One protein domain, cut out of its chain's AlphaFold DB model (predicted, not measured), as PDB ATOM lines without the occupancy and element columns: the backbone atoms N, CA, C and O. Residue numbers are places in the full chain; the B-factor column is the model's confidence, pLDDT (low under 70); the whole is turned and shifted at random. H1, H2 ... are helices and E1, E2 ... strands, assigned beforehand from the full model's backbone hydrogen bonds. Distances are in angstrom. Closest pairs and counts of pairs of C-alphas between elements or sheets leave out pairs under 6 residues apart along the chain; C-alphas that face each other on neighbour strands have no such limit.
ATOM      1  N   GLU A   2     119.785 163.065 118.752       89.56
ATOM      2  CA  GLU A   2     119.652 161.653 118.358       89.56
ATOM      3  C   GLU A   2     121.017 161.158 117.867       89.56
ATOM      4  O   GLU A   2     121.577 161.741 116.940       89.56
ATOM      5  N   GLU A   3     121.550 160.112 118.492       94.06
ATOM      6  CA  GLU A   3     122.764 159.434 118.034       94.06
ATOM      7  C   GLU A   3     122.407 158.265 117.117       94.06
ATOM      8  O   GLU A   3     121.420 157.553 117.329       94.06
ATOM      9  N   VAL A   4     123.228 158.061 116.092       96.38
ATOM     10  CA  VAL A   4     123.095 156.964 115.135       96.38
ATOM     11  C   VAL A   4     124.458 156.340 114.865       96.38
ATOM     12  O   VAL A   4     125.499 156.985 114.993       96.38
ATOM     13  N   THR A   5     124.459 155.078 114.453       97.31
ATOM     14  CA  THR A   5     125.668 154.416 113.963       97.31
ATOM     15  C   THR A   5     125.773 154.652 112.466       97.31
ATOM     16  O   THR A   5     125.089 153.989 111.686       97.31
ATOM     17  N   TRP A   6     126.601 155.605 112.058       97.06
ATOM     18  CA  TRP A   6     126.961 155.822 110.660       97.06
ATOM     19  C   TRP A   6     127.860 154.695 110.166       97.06
ATOM     20  O   TRP A   6     128.681 154.196 110.930       97.06
ATOM     21  N   PHE A   7     127.732 154.296 108.903       96.75
ATOM     22  CA  PHE A   7     128.552 153.237 108.323       96.75
ATOM     23  C   PHE A   7     128.806 153.420 106.829       96.75
ATOM     24  O   PHE A   7     128.042 154.085 106.120       96.75
ATOM     25  N   PHE A   8     129.861 152.762 106.355       96.62
ATOM     26  CA  PHE A   8     130.126 152.524 104.941       96.62
ATOM     27  C   PHE A   8     129.817 151.083 104.562       96.62
ATOM     28  O   PHE A   8     130.200 150.150 105.265       96.62
ATOM     29  N   GLU A   9     129.145 150.922 103.428       95.06
ATOM     30  CA  GLU A   9     128.985 149.647 102.738       95.06
ATOM     31  C   GLU A   9     129.805 149.589 101.465       95.06
ATOM     32  O   GLU A   9     129.865 150.575 100.731       95.06
ATOM     33  N   ASP A  10     130.381 148.428 101.182       92.31
ATOM     34  CA  ASP A  10     130.923 148.116  99.862       92.31
ATOM     35  C   ASP A  10     129.810 147.805  98.838       92.31
ATOM     36  O   ASP A  10     128.610 147.910  99.117       92.31
ATOM     37  N   GLU A  11     130.208 147.457  97.610       86.94
ATOM     38  CA  GLU A  11     129.273 147.139  96.522       86.94
ATOM     39  C   GLU A  11     128.458 145.855  96.782       86.94
ATOM     40  O   GLU A  11     127.365 145.714  96.230       86.94
ATOM     41  N   ASP A  12     128.929 144.977  97.673       89.69
ATOM     42  CA  ASP A  12     128.243 143.750  98.093       89.69
ATOM     43  C   ASP A  12     127.238 143.994  99.239       89.69
ATOM     44  O   ASP A  12     126.518 143.081  99.654       89.69
ATOM     45  N   GLY A  13     127.153 145.226  99.757       87.94
ATOM     46  CA  GLY A  13     126.286 145.579 100.885       87.94
ATOM     47  C   GLY A  13     126.840 145.126 102.238       87.94
ATOM     48  O   GLY A  13     126.095 144.990 103.217       87.94
ATOM     49  N   LYS A  14     128.146 144.864 102.325       92.38
ATOM     50  CA  LYS A  14     128.812 144.548 103.585       92.38
ATOM     51  C   LYS A  14     129.270 145.839 104.253       92.38
ATOM     52  O   LYS A  14     129.921 146.681 103.646       92.38
ATOM     53  N   CYS A  15     128.960 145.972 105.540       94.00
ATOM     54  CA  CYS A  15     129.471 147.063 106.364       94.00
ATOM     55  C   CYS A  15     130.988 146.906 106.557       94.00
ATOM     56  O   CYS A  15     131.430 145.897 107.110       94.00
ATOM     57  N   VAL A  16     131.767 147.898 106.122       94.88
ATOM     58  CA  VAL A  16     133.242 147.886 106.184       94.88
ATOM     59  C   VAL A  16     133.817 148.803 107.264       94.88
ATOM     60  O   VAL A  16     134.893 148.525 107.775       94.88
ATOM     61  N   ALA A  17     133.087 149.850 107.653       95.75
ATOM     62  CA  ALA A  17     133.449 150.753 108.745       95.75
ATOM     63  C   ALA A  17     132.189 151.351 109.375       95.75
ATOM     64  O   ALA A  17     131.165 151.489 108.698       95.75
ATOM     65  N   SER A  18     132.262 151.726 110.655       96.62
ATOM     66  CA  SER A  18     131.148 152.338 111.384       96.62
ATOM     67  C   SER A  18     131.611 153.282 112.492       96.62
ATOM     68  O   SER A  18     132.588 152.982 113.169       96.62
ATOM     69  N   VAL A  19     130.863 154.358 112.745       96.62
ATOM     70  CA  VAL A  19     131.125 155.323 113.824       96.62
ATOM     71  C   VAL A  19     129.812 155.810 114.446       96.62
ATOM     72  O   VAL A  19     128.822 156.012 113.742       96.62
ATOM     73  N   GLN A  20     129.777 155.986 115.769       96.56
ATOM     74  CA  GLN A  20     128.611 156.513 116.485       96.56
ATOM     75  C   GLN A  20     128.747 158.026 116.671       96.56
ATOM     76  O   GLN A  20     129.687 158.484 117.315       96.56
ATOM     77  N   LEU A  21     127.824 158.787 116.084       95.06
ATOM     78  CA  LEU A  21     127.784 160.251 116.147       95.06
ATOM     79  C   LEU A  21     126.332 160.743 116.110       95.06
ATOM     80  O   LEU A  21     125.404 159.966 115.861       95.06
ATOM     81  N   GLY A  22     126.128 162.046 116.313       95.06
ATOM     82  CA  GLY A  22     124.829 162.673 116.108       95.06
ATOM     83  C   GLY A  22     124.309 162.465 114.681       95.06
ATOM     84  O   GLY A  22     125.070 162.391 113.711       95.06
ATOM     85  N   ILE A  23     122.987 162.389 114.532       92.50
ATOM     86  CA  ILE A  23     122.335 162.292 113.216       92.50
ATOM     87  C   ILE A  23     122.578 163.539 112.343       92.50
ATOM     88  O   ILE A  23     122.518 163.459 111.118       92.50
ATOM     89  N   ASP A  24     122.901 164.674 112.962       94.00
ATOM     90  CA  ASP A  24     123.235 165.923 112.273       94.00
ATOM     91  C   ASP A  24     124.736 166.019 111.914       94.00
ATOM     92  O   ASP A  24     125.132 166.824 111.069       94.00
ATOM     93  N   ASP A  25     125.578 165.136 112.466       93.75
ATOM     94  CA  ASP A  25     127.043 165.151 112.326       93.75
ATOM     95  C   ASP A  25     127.551 164.336 111.124       93.75
ATOM     96  O   ASP A  25     128.680 163.839 111.105       93.75
ATOM     97  N   MET A  26     126.736 164.221 110.070       91.81
ATOM     98  CA  MET A  26     127.038 163.419 108.875       91.81
ATOM     99  C   MET A  26     128.426 163.718 108.286       91.81
ATOM    100  O   MET A  26     129.126 162.813 107.835       91.81
ATOM    101  N   ARG A  27     128.842 164.991 108.267       92.06
ATOM    102  CA  ARG A  27     130.146 165.391 107.711       92.06
ATOM    103  C   ARG A  27     131.314 164.816 108.508       92.06
ATOM    104  O   ARG A  27     132.263 164.332 107.896       92.06
ATOM    105  N   TYR A  28     131.228 164.850 109.835       94.00
ATOM    106  CA  TYR A  28     132.239 164.263 110.708       94.00
ATOM    107  C   TYR A  28     132.246 162.747 110.564       94.00
ATOM    108  O   TYR A  28     133.307 162.164 110.369       94.00
ATOM    109  N   ALA A  29     131.065 162.120 110.528       94.00
ATOM    110  CA  ALA A  29     130.948 160.684 110.305       94.00
ATOM    111  C   ALA A  29     131.652 160.236 109.023       94.00
ATOM    112  O   ALA A  29     132.447 159.305 109.050       94.00
ATOM    113  N   VAL A  30     131.433 160.942 107.911       92.38
ATOM    114  CA  VAL A  30     132.122 160.647 106.647       92.38
ATOM    115  C   VAL A  30     133.638 160.776 106.787       92.38
ATOM    116  O   VAL A  30     134.348 159.944 106.236       92.38
ATOM    117  N   GLN A  31     134.158 161.782 107.494       92.38
ATOM    118  CA  GLN A  31     135.607 161.936 107.680       92.38
ATOM    119  C   GLN A  31     136.213 160.780 108.478       92.38
ATOM    120  O   GLN A  31     137.218 160.223 108.045       92.38
ATOM    121  N   TYR A  32     135.584 160.385 109.587       94.62
ATOM    122  CA  TYR A  32     136.029 159.234 110.374       94.62
ATOM    123  C   TYR A  32     135.989 157.949 109.549       94.62
ATOM    124  O   TYR A  32     136.999 157.268 109.428       94.62
ATOM    125  N   LEU A  33     134.860 157.675 108.891       94.69
ATOM    126  CA  LEU A  33     134.697 156.474 108.071       94.69
ATOM    127  C   LEU A  33     135.706 156.408 106.926       94.69
ATOM    128  O   LEU A  33     136.168 155.325 106.596       94.69
ATOM    129  N   LYS A  34     136.057 157.548 106.322       93.19
ATOM    130  CA  LYS A  34     137.090 157.606 105.283       93.19
ATOM    131  C   LYS A  34     138.467 157.235 105.806       93.19
ATOM    132  O   LYS A  34     139.222 156.682 105.033       93.19
ATOM    133  N   ASN A  35     138.798 157.536 107.057       90.81
ATOM    134  CA  ASN A  35     140.101 157.190 107.624       90.81
ATOM    135  C   ASN A  35     140.221 155.701 107.981       90.81
ATOM    136  O   ASN A  35     141.335 155.198 108.079       90.81
ATOM    137  N   ASP A  36     139.089 155.015 108.154       91.62
ATOM    138  CA  ASP A  36     139.026 153.619 108.602       91.62
ATOM    139  C   ASP A  36     138.896 152.603 107.451       91.62
ATOM    140  O   ASP A  36     138.854 151.396 107.694       91.62
ATOM    141  N   VAL A  37     138.802 153.059 106.199       91.56
ATOM    142  CA  VAL A  37     138.625 152.195 105.019       91.56
ATOM    143  C   VAL A  37     139.766 152.360 104.026       91.56
ATOM    144  O   VAL A  37     140.486 153.347 104.044       91.56
ATOM    145  N   GLU A  38     139.929 151.388 103.135       90.88
ATOM    146  CA  GLU A  38     140.911 151.471 102.056       90.88
ATOM    147  C   GLU A  38     140.404 152.308 100.869       90.88
ATOM    148  O   GLU A  38     139.294 152.846 100.851       90.88
ATOM    149  N   ASN A  39     141.239 152.409  99.834       90.62
ATOM    150  CA  ASN A  39     140.843 153.022  98.575       90.62
ATOM    151  C   ASN A  39     139.690 152.250  97.949       90.62
ATOM    152  O   ASN A  39     139.800 151.058  97.668       90.62
ATOM    153  N   GLY A  40     138.590 152.942  97.682       91.75
ATOM    154  CA  GLY A  40     137.384 152.260  97.265       91.75
ATOM    155  C   GLY A  40     136.189 153.165  97.049       91.75
ATOM    156  O   GLY A  40     136.249 154.400  97.095       91.75
ATOM    157  N   ARG A  41     135.071 152.501  96.764       92.69
ATOM    158  CA  ARG A  41     133.762 153.117  96.588       92.69
ATOM    159  C   ARG A  41     132.841 152.549  97.640       92.69
ATOM    160  O   ARG A  41     132.603 151.346  97.659       92.69
ATOM    161  N   TYR A  42     132.299 153.438  98.458       94.50
ATOM    162  CA  TYR A  42     131.422 153.046  99.545       94.50
ATOM    163  C   TYR A  42     130.097 153.788  99.495       94.50
ATOM    164  O   TYR A  42     129.995 154.913  98.993       94.50
ATOM    165  N   ILE A  43     129.060 153.157 100.023       94.69
ATOM    166  CA  ILE A  43     127.740 153.744 100.192       94.69
ATOM    167  C   ILE A  43     127.591 154.129 101.659       94.69
ATOM    168  O   ILE A  43     127.769 153.306 102.552       94.69
ATOM    169  N   LEU A  44     127.263 155.395 101.910       95.56
ATOM    170  CA  LEU A  44     126.977 155.870 103.258       95.56
ATOM    171  C   LEU A  44     125.584 155.411 103.705       95.56
ATOM    172  O   LEU A  44     124.598 155.514 102.968       95.56
ATOM    173  N   GLY A  45     125.492 154.988 104.957       95.56
ATOM    174  CA  GLY A  45     124.234 154.763 105.644       95.56
ATOM    175  C   GLY A  45     124.352 155.025 107.137       95.56
ATOM    176  O   GLY A  45     125.413 155.386 107.642       95.56
ATOM    177  N   TYR A  46     123.238 154.863 107.841       96.25
ATOM    178  CA  TYR A  46     123.218 154.862 109.296       96.25
ATOM    179  C   TYR A  46     122.166 153.901 109.850       96.25
ATOM    180  O   TYR A  46     121.169 153.586 109.193       96.25
ATOM    181  N   THR A  47     122.391 153.447 111.076       96.44
ATOM    182  CA  THR A  47     121.472 152.607 111.845       96.44
ATOM    183  C   THR A  47     121.032 153.370 113.084       96.44
ATOM    184  O   THR A  47     121.860 153.908 113.819       96.44
ATOM    185  N   LYS A  48     119.719 153.446 113.303       94.31
ATOM    186  CA  LYS A  48     119.136 154.019 114.521       94.31
ATOM    187  C   LYS A  48     119.145 152.994 115.657       94.31
ATOM    188  O   LYS A  48     119.219 151.792 115.414       94.31
ATOM    189  N   ALA A  49     118.974 153.460 116.893       88.88
ATOM    190  CA  ALA A  49     118.875 152.595 118.074       88.88
ATOM    191  C   ALA A  49     117.716 151.578 118.005       88.88
ATOM    192  O   ALA A  49     117.774 150.532 118.641       88.88
ATOM    193  N   ASP A  50     116.681 151.850 117.201       90.75
ATOM    194  CA  ASP A  50     115.576 150.917 116.941       90.75
ATOM    195  C   ASP A  50     115.935 149.789 115.949       90.75
ATOM    196  O   ASP A  50     115.070 149.007 115.555       90.75
ATOM    197  N   GLY A  51     117.199 149.717 115.517       88.81
ATOM    198  CA  GLY A  51     117.708 148.739 114.559       88.81
ATOM    199  C   GLY A  51     117.366 149.058 113.104       88.81
ATOM    200  O   GLY A  51     117.780 148.323 112.205       88.81
ATOM    201  N   LYS A  52     116.633 150.146 112.821       91.00
ATOM    202  CA  LYS A  52     116.305 150.513 111.442       91.00
ATOM    203  C   LYS A  52     117.517 151.112 110.755       91.00
ATOM    204  O   LYS A  52     118.081 152.122 111.181       91.00
ATOM    205  N   ARG A  53     117.851 150.508 109.622       93.12
ATOM    206  CA  ARG A  53     118.950 150.909 108.754       93.12
ATOM    207  C   ARG A  53     118.445 151.794 107.625       93.12
ATOM    208  O   ARG A  53     117.443 151.479 106.982       93.12
ATOM    209  N   ARG A  54     119.151 152.886 107.349       92.62
ATOM    210  CA  ARG A  54     118.938 153.726 106.169       92.62
ATOM    211  C   ARG A  54     120.218 153.816 105.363       92.62
ATOM    212  O   ARG A  54     121.271 154.130 105.900       92.62
ATOM    213  N   VAL A  55     120.098 153.557 104.067       90.75
ATOM    214  CA  VAL A  55     121.204 153.604 103.109       90.75
ATOM    215  C   VAL A  55     120.896 154.669 102.077       90.75
ATOM    216  O   VAL A  55     119.818 154.683 101.474       90.75
ATOM    217  N   PHE A  56     121.851 155.552 101.840       88.44
ATOM    218  CA  PHE A  56     121.717 156.620 100.871       88.44
ATOM    219  C   PHE A  56     122.260 156.141  99.520       88.44
ATOM    220  O   PHE A  56     123.401 156.397  99.149       88.44
ATOM    221  N   LYS A  57     121.427 155.445  98.735       73.75
ATOM    222  CA  LYS A  57     121.823 154.840  97.441       73.75
ATOM    223  C   LYS A  57     122.412 155.834  96.412       73.75
ATOM    224  O   LYS A  57     123.062 155.419  95.456       73.75
ATOM    225  N   GLY A  58     122.205 157.140  96.604       78.19
ATOM    226  CA  GLY A  58     122.793 158.212  95.792       78.19
ATOM    227  C   GLY A  58     124.096 158.818  96.330       78.19
ATOM    228  O   GLY A  58     124.719 159.602  95.624       78.19
ATOM    229  N   SER A  59     124.538 158.484  97.546       79.62
ATOM    230  CA  SER A  59     125.681 159.135  98.204       79.62
ATOM    231  C   SER A  59     126.945 158.275  98.157       79.62
ATOM    232  O   SER A  59     127.511 157.908  99.193       79.62
ATOM    233  N   ARG A  60     127.396 157.942  96.948       87.38
ATOM    234  CA  ARG A  60     128.669 157.237  96.756       87.38
ATOM    235  C   ARG A  60     129.823 158.082  97.299       87.38
ATOM    236  O   ARG A  60     130.047 159.198  96.837       87.38
ATOM    237  N   GLN A  61     130.538 157.540  98.278       90.94
ATOM    238  CA  GLN A  61     131.762 158.102  98.827       90.94
ATOM    239  C   GLN A  61     132.947 157.429  98.146       90.94
ATOM    240  O   GLN A  61     133.142 156.223  98.263       90.94
ATOM    241  N   ILE A  62     133.718 158.219  97.407       89.88
ATOM    242  CA  ILE A  62     134.987 157.774  96.837       89.88
ATOM    243  C   ILE A  62     136.069 158.075  97.869       89.88
ATOM    244  O   ILE A  62     136.163 159.210  98.358       89.88
TER     245      ILE A  62
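Overview. This is residues 2 to 62 of the 92 residues of an uncharacterized protein of Firmicutes bacterium AM41-5BH (UniProt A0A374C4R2). A strongly twisted sheet of four antiparallel strands curls round one helix, H1, which packs on one face of the sheet and leaves the other face bare. The last strand, E4, bends sharply at residue 58. The printed part has 61 residues, with four named strands and one named helix in the chain order E1, E2, H1, E3, E4, and the sheet's order is E2, E1, E3, E4. The class is mixed, helices and strands. The whole is compact, with a radius of gyration of the C-alphas of 10.5 A, and rounded, spanning 30 by 21 by 18 A.

Arrangement. In the sheet, the inner strands are E1, residues 3 to 9, and E3, residues 40 to 47; the edge strands are E2, residues 15 to 22, and E4, residues 53 to 62. E1 and E3 are antiparallel, with 152 degrees between their directions; N 7 and O 45 are 2.9 A apart, within hydrogen-bond range. E1 and E2 form a hairpin, antiparallel at 157 degrees, with N 6 and O 19 at 2.8 A. E3 and E4 form the other hairpin, antiparallel at 155 degrees, with N 54 and O 46 at 2.8 A and, beyond the bend of 81 degrees in E4 at residue 58, N 61 and O 42 at 2.8 A. E2 and E4 are apart. H1, residues 26 to 35, is on the sheet, which curls round it, with 52 pairs of C-alphas within 10 A. Its closest C-alphas to E2 are those of Leu 33 and Ala 17, 5.9 A apart; to E1, those of Ala 29 and Trp 6, 6.3 A apart. The chain passes from E2 through H1 to E3 in a split strand-helix-strand unit, two strands running the same way with E1 between them in the sheet, and its crossover is right-handed. With H1 on one face of the sheet there are two layers. In H1 every O i to N i+4 pair is within hydrogen-bond range.

Along the chain. E1 begins at C-alpha 3, (122.764, 159.434, 118.034), and is 19.2 A long from first to last C-alpha. E2 measures 19.0 A and E3 21.6 A. E4, the longest strand by residues with 10, measures 21.1 A and ends at C-alpha 62, (134.987, 157.774, 96.837). H1 measures 14.5 A and begins at C-alpha 26, (127.038, 163.419, 108.875).

Size, cuts and confidence. The two C-alphas farthest apart are those of Asn 39 and Asp 50, at 31.3 A. The printed part, residues 2 to 62, has no cut, and its four links between named elements are tight. The mean pLDDT of the printed part is 92.3, no printed residue is under 70, and E4 has a mean of 86.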